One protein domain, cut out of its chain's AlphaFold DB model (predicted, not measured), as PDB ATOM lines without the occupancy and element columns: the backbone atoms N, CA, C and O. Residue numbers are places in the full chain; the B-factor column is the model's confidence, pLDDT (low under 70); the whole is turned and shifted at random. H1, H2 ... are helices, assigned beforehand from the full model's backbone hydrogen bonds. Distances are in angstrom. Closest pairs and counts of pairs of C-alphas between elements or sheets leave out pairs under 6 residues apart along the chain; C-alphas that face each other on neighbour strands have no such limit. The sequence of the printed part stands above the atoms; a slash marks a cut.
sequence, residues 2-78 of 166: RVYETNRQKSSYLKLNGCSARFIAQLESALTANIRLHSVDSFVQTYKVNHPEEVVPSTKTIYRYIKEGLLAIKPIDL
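This is residues 2 to 78 of the 166 residues of the protein "IS30 family transposase" of Streptococcus dysgalactiae (UniProt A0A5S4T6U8). Three short helices, H2, H3 and H4, make a small compact body with their centres in a triangle, and a thin arm, residues 2 to 12 with H1 in it, sticks out from it and makes the length of the whole. In the body H3 and H4 meet near their first residues and spread apart as a wide V, H2 runs past H3 at a steep angle, and residues 69 to 78 fold back from the far end of H4. The printed part has 77 residues with four named helices, H1, H2, H3 and H4 in that order along the chain, and no named strand; the class is all helix. It is only just loose, close to compact, with a radius of gyration of the C-alphas of 14.1 A, and its C-alphas span 51 by 29 by 19 A.

H3, residues 40 to 50, touches two helices. H2, residues 21 to 31, only just touches it, with 3 pairs of C-alphas within 8 A; the closest C-alphas are those of Leu 27 and Phe 43, 7.2 A apart. H2 and H3 run opposite ways at a steep tilt of 45 degrees. H4, residues 59 to 68, touches H3 with 5 pairs of C-alphas within 8 A, and the closest, those of Asp 41 and Thr 59, are 5.6 A apart. H3 and H4 run opposite ways at a steep tilt of 51 degrees. H2 and H4 are apart. H1, residues 2 to 10, is apart from H2, H3 and H4. In H1, H2, H3 and H4 every pair of O of residue i and N of residue i+4 is within hydrogen-bond range.

H2 and H3 are the longest helices, with 11 residues each. H2 measures 15.5 A from C-alpha 21 at (440.557, 140.754, 348.746) to C-alpha 31. H3 measures 15.6 A from C-alpha 40 at (427.946, 148.762, 342.162) to C-alpha 50. H4 has 10 residues and measures 14.3 A, ending at C-alpha 68, (428.305, 133.597, 337.792). H1 has 9 residues and measures 12.6 A, beginning at C-alpha 2, (444.953, 134.227, 312.699).

The outline is elongated, and the two C-alphas farthest apart, those of Arg 2 and Asn 34, are 51.1 A from each other. Residues 2 to 12, of which 2 to 10 belong to H1, stand free; the body without them has 66 residues, spans 30 by 24 by 17 A and has a radius of gyration of 11.0 A. The links from H1 to H2, H2 to H3 and H3 to H4 are short, with 10, 8 and 8 residues. The printed part has no cut. The mean pLDDT of the printed part is 89.6, that of H1 is 80, and no printed residue is under 70.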
ATOM      1  N   ARG A   2     444.007 134.696 311.660       77.50
ATOM      2  CA  ARG A   2     444.953 134.227 312.699       77.50
ATOM      3  C   ARG A   2     445.288 135.227 313.821       77.50
ATOM      4  O   ARG A   2     445.152 134.895 314.987       77.50
ATOM      5  N   VAL A   3     445.668 136.467 313.486       80.88
ATOM      6  CA  VAL A   3     446.030 137.502 314.487       80.88
ATOM      7  C   VAL A   3     444.862 137.834 315.424       80.88
ATOM      8  O   VAL A   3     445.056 138.014 316.625       80.88
ATOM      9  N   TYR A   4     443.637 137.875 314.893       82.31
ATOM     10  CA  TYR A   4     442.438 138.120 315.690       82.31
ATOM     11  C   TYR A   4     442.183 136.979 316.677       82.31
ATOM     12  O   TYR A   4     441.937 137.235 317.851       82.31
ATOM     13  N   GLU A   5     442.289 135.730 316.227       81.69
ATOM     14  CA  GLU A   5     442.100 134.545 317.070       81.69
ATOM     15  C   GLU A   5     443.165 134.454 318.167       81.69
ATOM     16  O   GLU A   5     442.825 134.229 319.329       81.69
ATOM     17  N   THR A   6     444.431 134.741 317.842       84.00
ATOM     18  CA  THR A   6     445.518 134.796 318.831       84.00
ATOM     19  C   THR A   6     445.262 135.868 319.896       84.00
ATOM     20  O   THR A   6     445.430 135.613 321.089       84.00
ATOM     21  N   ASN A   7     444.806 137.059 319.499       82.38
ATOM     22  CA  ASN A   7     444.470 138.128 320.444       82.38
ATOM     23  C   ASN A   7     443.215 137.799 321.265       82.38
ATOM     24  O   ASN A   7     443.157 138.098 322.457       82.38
ATOM     25  N   ARG A   8     442.222 137.144 320.654       77.25
ATOM     26  CA  ARG A   8     440.990 136.695 321.316       77.25
ATOM     27  C   ARG A   8     441.288 135.662 322.402       77.25
ATOM     28  O   ARG A   8     440.719 135.771 323.479       77.25
ATOM     29  N   GLN A   9     442.193 134.714 322.147       78.06
ATOM     30  CA  GLN A   9     442.614 133.705 323.129       78.06
ATOM     31  C   GLN A   9     443.345 134.318 324.332       78.06
ATOM     32  O   GLN A   9     443.178 133.852 325.454       78.06
ATOM     33  N   LYS A  10     444.114 135.392 324.116       77.69
ATOM     34  CA  LYS A  10     444.799 136.136 325.190       77.69
ATOM     35  C   LYS A  10     443.880 137.111 325.934       77.69
ATOM     36  O   LYS A  10     444.208 137.552 327.033       77.69
ATOM     37  N   SER A  11     442.733 137.460 325.351       77.44
ATOM     38  CA  SER A  11     441.764 138.371 325.954       77.44
ATOM     39  C   SER A  11     440.949 137.641 327.017       77.44
ATOM     40  O   SER A  11     439.954 136.975 326.733       77.44
ATOM     41  N   SER A  12     441.365 137.788 328.271       77.88
ATOM     42  CA  SER A  12     440.590 137.342 329.422       77.88
ATOM     43  C   SER A  12     440.252 138.525 330.320       77.88
ATOM     44  O   SER A  12     440.939 139.545 330.348       77.88
ATOM     45  N   TYR A  13     439.134 138.415 331.028       78.56
ATOM     46  CA  TYR A  13     438.812 139.370 332.074       78.56
ATOM     47  C   TYR A  13     439.661 139.090 333.315       78.56
ATOM     48  O   TYR A  13     439.955 137.928 333.602       78.56
ATOM     49  N   LEU A  14     439.988 140.146 334.072       81.81
ATOM     50  CA  LEU A  14     440.613 140.030 335.392       81.81
ATOM     51  C   LEU A  14     439.831 139.012 336.221       81.81
ATOM     52  O   LEU A  14     438.629 139.200 336.346       81.81
ATOM     53  N   LYS A  15     440.484 137.955 336.717       87.56
ATOM     54  CA  LYS A  15     439.871 136.881 337.515       87.56
ATOM     55  C   LYS A  15     439.723 137.299 338.978       87.56
ATOM     56  O   LYS A  15     440.432 138.195 339.431       87.56
ATOM     57  N   LEU A  16     438.810 136.654 339.713       87.00
ATOM     58  CA  LEU A  16     438.475 137.045 341.091       87.00
ATOM     59  C   LEU A  16     439.712 137.001 341.996       87.00
ATOM     60  O   LEU A  16     439.961 137.929 342.751       87.00
ATOM     61  N   ASN A  17     440.541 135.979 341.805       87.19
ATOM     62  CA  ASN A  17     441.787 135.727 342.522       87.19
ATOM     63  C   ASN A  17     442.832 136.840 342.311       87.19
ATOM     64  O   ASN A  17     443.750 136.974 343.106       87.19
ATOM     65  N   GLY A  18     442.717 137.601 341.217       86.50
ATOM     66  CA  GLY A  18     443.589 138.737 340.909       86.50
ATOM     67  C   GLY A  18     443.020 140.085 341.356       86.50
ATOM     68  O   GLY A  18     443.616 141.114 341.061       86.50
ATOM     69  N   CYS A  19     441.851 140.103 342.000       90.31
ATOM     70  CA  CYS A  19     441.262 141.308 342.580       90.31
ATOM     71  C   CYS A  19     441.711 141.458 344.041       90.31
ATOM     72  O   CYS A  19     441.941 140.464 344.728       90.31
ATOM     73  N   SER A  20     441.779 142.694 344.539       92.62
ATOM     74  CA  SER A  20     442.037 142.950 345.962       92.62
ATOM     75  C   SER A  20     440.989 142.260 346.849       92.62
ATOM     76  O   SER A  20     439.788 142.501 346.714       92.62
ATOM     77  N   ALA A  21     441.440 141.417 347.784       92.38
ATOM     78  CA  ALA A  21     440.557 140.754 348.746       92.38
ATOM     79  C   ALA A  21     439.835 141.772 349.645       92.38
ATOM     80  O   ALA A  21     438.652 141.614 349.949       92.38
ATOM     81  N   ARG A  22     440.527 142.867 350.000       94.38
ATOM     82  CA  ARG A  22     439.957 143.975 350.775       94.38
ATOM     83  C   ARG A  22     438.822 144.655 350.017       94.38
ATOM     84  O   ARG A  22     437.773 144.920 350.600       94.38
ATOM     85  N   PHE A  23     439.003 144.868 348.713       95.00
ATOM     86  CA  PHE A  23     437.961 145.423 347.855       95.00
ATOM     87  C   PHE A  23     436.712 144.534 347.840       95.00
ATOM     88  O   PHE A  23     435.607 145.047 347.996       95.00
ATOM     89  N   ILE A  24     436.872 143.214 347.688       94.19
ATOM     90  CA  ILE A  24     435.738 142.278 347.655       94.19
ATOM     91  C   ILE A  24     434.978 142.290 348.985       94.19
ATOM     92  O   ILE A  24     433.762 142.471 348.976       94.19
ATOM     93  N   ALA A  25     435.678 142.201 350.117       93.88
ATOM     94  CA  ALA A  25     435.045 142.228 351.435       93.88
ATOM     95  C   ALA A  25     434.257 143.530 351.680       93.88
ATOM     96  O   ALA A  25     433.118 143.504 352.151       93.88
ATOM     97  N   GLN A  26     434.831 144.682 351.314       94.56
ATOM     98  CA  GLN A  26     434.148 145.969 351.466       94.56
ATOM     99  C   GLN A  26     432.973 146.131 350.495       94.56
ATOM    100  O   GLN A  26     431.951 146.699 350.872       94.56
ATOM    101  N   LEU A  27     433.087 145.611 349.269       94.44
ATOM    102  CA  LEU A  27     431.996 145.595 348.299       94.44
ATOM    103  C   LEU A  27     430.803 144.790 348.833       94.44
ATOM    104  O   LEU A  27     429.672 145.267 348.777       94.44
ATOM    105  N   GLU A  28     431.042 143.591 349.363       92.88
ATOM    106  CA  GLU A  28     429.989 142.733 349.921       92.88
ATOM    107  C   GLU A  28     429.307 143.388 351.123       92.88
ATOM    108  O   GLU A  28     428.075 143.457 351.169       92.88
ATOM    109  N   SER A  29     430.090 143.969 352.036       91.88
ATOM    110  CA  SER A  29     429.553 144.716 353.177       91.88
ATOM    111  C   SER A  29     428.734 145.936 352.743       91.88
ATOM    112  O   SER A  29     427.670 146.183 353.304       91.88
ATOM    113  N   ALA A  30     429.195 146.696 351.745       92.62
ATOM    114  CA  ALA A  30     428.527 147.917 351.296       92.62
ATOM    115  C   ALA A  30     427.226 147.641 350.528       92.62
ATOM    116  O   ALA A  30     426.285 148.432 350.595       92.62
ATOM    117  N   LEU A  31     427.169 146.540 349.772       90.88
ATOM    118  CA  LEU A  31     426.002 146.196 348.960       90.88
ATOM    119  C   LEU A  31     424.926 145.417 349.727       90.88
ATOM    120  O   LEU A  31     423.770 145.468 349.311       90.88
ATOM    121  N   THR A  32     425.294 144.770 350.835       86.88
ATOM    122  CA  THR A  32     424.380 144.022 351.726       86.88
ATOM    123  C   THR A  32     423.914 144.863 352.928       86.88
ATOM    124  O   THR A  32     423.111 144.411 353.739       86.88
ATOM    125  N   ALA A  33     424.404 146.099 353.065       87.56
ATOM    126  CA  ALA A  33     424.012 146.998 354.145       87.56
ATOM    127  C   ALA A  33     422.505 147.316 354.119       87.56
ATOM    128  O   ALA A  33     421.924 147.530 353.054       87.56
ATOM    129  N   ASN A  34     421.897 147.426 355.308       83.00
ATOM    130  CA  ASN A  34     420.469 147.733 355.470       83.00
ATOM    131  C   ASN A  34     420.087 149.061 354.783       83.00
ATOM    132  O   ASN A  34     419.096 149.145 354.062       83.00
ATOM    133  N   ILE A  35     420.935 150.085 354.932       85.50
ATOM    134  CA  ILE A  35     420.842 151.325 354.156       85.50
ATOM    135  C   ILE A  35     421.920 151.295 353.077       85.50
ATOM    136  O   ILE A  35     423.099 151.557 353.325       85.50
ATOM    137  N   ARG A  36     421.506 150.977 351.851       86.25
ATOM    138  CA  ARG A  36     422.409 150.910 350.706       86.25
ATOM    139  C   ARG A  36     422.714 152.304 350.158       86.25
ATOM    140  O   ARG A  36     421.937 152.864 349.390       86.25
ATOM    141  N   LEU A  37     423.894 152.817 350.498       86.25
ATOM    142  CA  LEU A  37     424.400 154.110 350.017       86.25
ATOM    143  C   LEU A  37     424.931 154.053 348.577       86.25
ATOM    144  O   LEU A  37     424.806 155.018 347.827       86.25
ATOM    145  N   HIS A  38     425.517 152.921 348.172       89.25
ATOM    146  CA  HIS A  38     426.196 152.805 346.882       89.25
ATOM    147  C   HIS A  38     425.518 151.821 345.921       89.25
ATOM    148  O   HIS A  38     425.129 150.700 346.266       89.25
ATOM    149  N   SER A  39     425.461 152.210 344.645       91.19
ATOM    150  CA  SER A  39     425.335 151.249 343.546       91.19
ATOM    151  C   SER A  39     426.676 150.536 343.309       91.19
ATOM    152  O   SER A  39     427.714 151.021 343.753       91.19
ATOM    153  N   VAL A  40     426.681 149.418 342.569       93.00
ATOM    154  CA  VAL A  40     427.946 148.762 342.162       93.00
ATOM    155  C   VAL A  40     428.855 149.751 341.429       93.00
ATOM    156  O   VAL A  40     430.051 149.807 341.691       93.00
ATOM    157  N   ASP A  41     428.272 150.547 340.527       93.00
ATOM    158  CA  ASP A  41     428.988 151.543 339.729       93.00
ATOM    159  C   ASP A  41     429.630 152.606 340.627       93.00
ATOM    160  O   ASP A  41     430.829 152.858 340.528       93.00
ATOM    161  N   SER A  42     428.846 153.183 341.539       94.44
ATOM    162  CA  SER A  42     429.316 154.216 342.465       94.44
ATOM    163  C   SER A  42     430.415 153.685 343.383       94.44
ATOM    164  O   SER A  42     431.450 154.326 343.509       94.44
ATOM    165  N   PHE A  43     430.225 152.496 343.966       95.31
ATOM    166  CA  PHE A  43     431.204 151.900 344.873       95.31
ATOM    167  C   PHE A  43     432.541 151.642 344.174       95.31
ATOM    168  O   PHE A  43     433.586 152.047 344.674       95.31
ATOM    169  N   VAL A  44     432.516 151.008 342.995       95.50
ATOM    170  CA  VAL A  44     433.736 150.695 342.232       95.50
ATOM    171  C   VAL A  44     434.515 151.966 341.898       95.50
ATOM    172  O   VAL A  44     435.737 151.967 342.010       95.50
ATOM    173  N   GLN A  45     433.834 153.043 341.498       94.56
ATOM    174  CA  GLN A  45     434.506 154.299 341.162       94.56
ATOM    175  C   GLN A  45     435.087 154.990 342.397       94.56
ATOM    176  O   GLN A  45     436.263 155.344 342.390       94.56
ATOM    177  N   THR A  46     434.308 155.124 343.473       95.25
ATOM    178  CA  THR A  46     434.785 155.735 344.721       95.25
ATOM    179  C   THR A  46     435.968 154.961 345.303       95.25
ATOM    180  O   THR A  46     436.965 155.564 345.687       95.25
ATOM    181  N   TYR A  47     435.908 153.626 345.304       96.00
ATOM    182  CA  TYR A  47     437.001 152.798 345.811       96.00
ATOM    183  C   TYR A  47     438.279 152.966 344.981       96.00
ATOM    184  O   TYR A  47     439.356 153.095 345.551       96.00
ATOM    185  N   LYS A  48     438.173 153.008 343.647       95.12
ATOM    186  CA  LYS A  48     439.330 153.224 342.759       95.12
ATOM    187  C   LYS A  48     440.031 154.552 343.008       95.12
ATOM    188  O   LYS A  48     441.252 154.595 342.989       95.12
ATOM    189  N   VAL A  49     439.261 155.616 343.233       95.25
ATOM    190  CA  VAL A  49     439.814 156.943 343.537       95.25
ATOM    191  C   VAL A  49     440.577 156.922 344.861       95.25
ATOM    192  O   VAL A  49     441.661 157.487 344.950       95.25
ATOM    193  N   ASN A  50     440.047 156.229 345.869       95.19
ATOM    194  CA  ASN A  50     440.660 156.166 347.196       95.19
ATOM    195  C   ASN A  50     441.832 155.170 347.281       95.19
ATOM    196  O   ASN A  50     442.657 155.272 348.187       95.19
ATOM    197  N   HIS A  51     441.904 154.201 346.364       94.06
ATOM    198  CA  HIS A  51     442.880 153.109 346.380       94.06
ATOM    199  C   HIS A  51     443.473 152.862 344.981       94.06
ATOM    200  O   HIS A  51     443.203 151.820 344.377       94.06
ATOM    201  N   PRO A  52     444.280 153.803 344.453       92.81
ATOM    202  CA  PRO A  52     444.809 153.727 343.088       92.81
ATOM    203  C   PRO A  52     445.787 152.562 342.868       92.81
ATOM    204  O   PRO A  52     445.870 152.042 341.760       92.81
ATOM    205  N   GLU A  53     446.480 152.127 343.922       93.25
ATOM    206  CA  GLU A  53     447.452 151.023 343.887       93.25
ATOM    207  C   GLU A  53     446.787 149.634 343.909       93.25
ATOM    208  O   GLU A  53     447.432 148.616 343.656       93.25
ATOM    209  N   GLU A  54     445.490 149.553 344.231       92.75
ATOM    210  CA  GLU A  54     444.795 148.274 344.326       92.75
ATOM    211  C   GLU A  54     444.221 147.819 342.985       92.75
ATOM    212  O   GLU A  54     443.607 148.573 342.224       92.75
ATOM    213  N   VAL A  55     444.332 146.516 342.726       92.00
ATOM    214  CA  VAL A  55     443.748 145.909 341.531       92.00
ATOM    215  C   VAL A  55     442.236 145.767 341.715       92.00
ATOM    216  O   VAL A  55     441.734 144.802 342.303       92.00
ATOM    217  N   VAL A  56     441.502 146.748 341.189       93.94
ATOM    218  CA  VAL A  56     440.040 146.814 341.269       93.94
ATOM    219  C   VAL A  56     439.407 146.508 339.902       93.94
ATOM    220  O   VAL A  56     439.661 147.214 338.914       93.94
ATOM    221  N   PRO A  57     438.523 145.500 339.807       93.12
ATOM    222  CA  PRO A  57     437.837 145.163 338.564       93.12
ATOM    223  C   PRO A  57     436.937 146.302 338.056       93.12
ATOM    224  O   PRO A  57     436.559 147.230 338.766       93.12
ATOM    225  N   SER A  58     436.561 146.244 336.776       92.25
ATOM    226  CA  SER A  58     435.523 147.133 336.240       92.25
ATOM    227  C   SER A  58     434.140 146.755 336.777       92.25
ATOM    228  O   SER A  58     433.888 145.588 337.087       92.25
ATOM    229  N   THR A  59     433.195 147.700 336.790       93.31
ATOM    230  CA  THR A  59     431.812 147.403 337.193       93.31
ATOM    231  C   THR A  59     431.207 146.249 336.393       93.31
ATOM    232  O   THR A  59     430.530 145.377 336.935       93.31
ATOM    233  N   LYS A  60     431.490 146.195 335.084       92.44
ATOM    234  CA  LYS A  60     431.032 145.108 334.209       92.44
ATOM    235  C   LYS A  60     431.539 143.743 334.681       92.44
ATOM    236  O   LYS A  60     430.817 142.757 334.565       92.44
ATOM    237  N   THR A  61     432.768 143.681 335.193       93.56
ATOM    238  CA  THR A  61     433.335 142.462 335.775       93.56
ATOM    239  C   THR A  61     432.624 142.069 337.066       93.56
ATOM    240  O   THR A  61     432.299 140.896 337.210       93.56
ATOM    241  N   ILE A  62     432.270 143.023 337.928       93.88
ATOM    242  CA  ILE A  62     431.495 142.738 339.145       93.88
ATOM    243  C   ILE A  62     430.114 142.170 338.832       93.88
ATOM    244  O   ILE A  62     429.769 141.104 339.330       93.88
ATOM    245  N   TYR A  63     429.346 142.806 337.943       92.56
ATOM    246  CA  TYR A  63     428.044 142.262 337.537       92.56
ATOM    247  C   TYR A  63     428.157 140.851 336.941       92.56
ATOM    248  O   TYR A  63     427.247 140.041 337.112       92.56
ATOM    249  N   ARG A  64     429.264 140.541 336.251       91.62
ATOM    250  CA  ARG A  64     429.523 139.189 335.747       91.62
ATOM    251  C   ARG A  64     429.778 138.204 336.887       91.62
ATOM    252  O   ARG A  64     429.145 137.160 336.883       91.62
ATOM    253  N   TYR A  65     430.625 138.538 337.859       93.44
ATOM    254  CA  TYR A  65     430.879 137.670 339.015       93.44
ATOM    255  C   TYR A  65     429.611 137.343 339.794       93.44
ATOM    256  O   TYR A  65     429.384 136.191 340.136       93.44
ATOM    257  N   ILE A  66     428.750 138.338 339.997       92.56
ATOM    258  CA  ILE A  66     427.462 138.162 340.677       92.56
ATOM    259  C   ILE A  66     426.539 137.247 339.867       92.56
ATOM    260  O   ILE A  66     425.859 136.390 340.421       92.56
ATOM    261  N   LYS A  67     426.540 137.384 338.535       89.88
ATOM    262  CA  LYS A  67     425.776 136.499 337.644       89.88
ATOM    263  C   LYS A  67     426.300 135.060 337.653       89.88
ATOM    264  O   LYS A  67     425.505 134.136 337.539       89.88
ATOM    265  N   GLU A  68     427.617 134.893 337.739       90.88
ATOM    266  CA  GLU A  68     428.305 133.597 337.792       90.88
ATOM    267  C   GLU A  68     428.280 132.968 339.200       90.88
ATOM    268  O   GLU A  68     428.703 131.827 339.347       90.88
ATOM    269  N   GLY A  69     427.777 133.675 340.221       91.19
ATOM    270  CA  GLY A  69     427.717 133.184 341.604       91.19
ATOM    271  C   GLY A  69     429.074 133.147 342.316       91.19
ATOM    272  O   GLY A  69     429.249 132.386 343.258       91.19
ATOM    273  N   LEU A  70     430.041 133.947 341.856       91.62
ATOM    274  CA  LEU A  70     431.407 133.985 342.395       91.62
ATOM    275  C   LEU A  70     431.564 134.894 343.626       91.62
ATOM    276  O   LEU A  70     432.622 134.886 344.246       91.62
ATOM    277  N   LEU A  71     430.552 135.707 343.940       91.94
ATOM    278  CA  LEU A  71     430.499 136.572 345.123       91.94
ATOM    279  C   LEU A  71     429.346 136.127 346.023       91.94
ATOM    280  O   LEU A  71     428.390 135.517 345.540       91.94
ATOM    281  N   ALA A  72     429.391 136.492 347.304       91.06
ATOM    282  CA  ALA A  72     428.281 136.251 348.226       91.06
ATOM    283  C   ALA A  72     427.014 137.027 347.819       91.06
ATOM    284  O   ALA A  72     425.897 136.573 348.072       91.06
ATOM    285  N   ILE A  73     427.189 138.172 347.147       91.38
ATOM    286  CA  ILE A  73     426.100 138.989 346.600       91.38
ATOM    287  C   ILE A  73     425.389 138.220 345.485       91.38
ATOM    288  O   ILE A  73     426.004 137.819 344.494       91.38
ATOM    289  N   LYS A  74     424.068 138.100 345.594       89.50
ATOM    290  CA  LYS A  74     423.201 137.462 344.604       89.50
ATOM    291  C   LYS A  74     422.577 138.507 343.674       89.50
ATOM    292  O   LYS A  74     422.398 139.666 344.047       89.50
ATOM    293  N   PRO A  75     422.148 138.114 342.461       88.75
ATOM    294  CA  PRO A  75     421.426 139.012 341.561       88.75
ATOM    295  C   PRO A  75     420.189 139.676 342.189       88.75
ATOM    296  O   PRO A  75     419.880 140.812 341.840       88.75
ATOM    297  N   ILE A  76     419.506 138.991 343.114       87.25
ATOM    298  CA  ILE A  76     418.317 139.510 343.811       87.25
ATOM    299  C   ILE A  76     418.631 140.686 344.744       87.25
ATOM    300  O   ILE A  76     417.785 141.556 344.927       87.25
ATOM    301  N   ASP A  77     419.873 140.791 345.221       86.25
ATOM    302  CA  ASP A  77     420.338 141.890 346.075       86.25
ATOM    303  C   ASP A  77     420.578 143.185 345.264       86.25
ATOM    304  O   ASP A  77     420.974 144.231 345.786       86.25
ATOM    305  N   LEU A  78     420.372 143.144 343.942       87.50
ATOM    306  CA  LEU A  78     420.629 144.240 343.011       87.50
ATOM    307  C   LEU A  78     419.360 144.637 342.253       87.50
ATOM    308  O   LEU A  78     419.040 144.017 341.235       87.50
TER     309      LEU A  78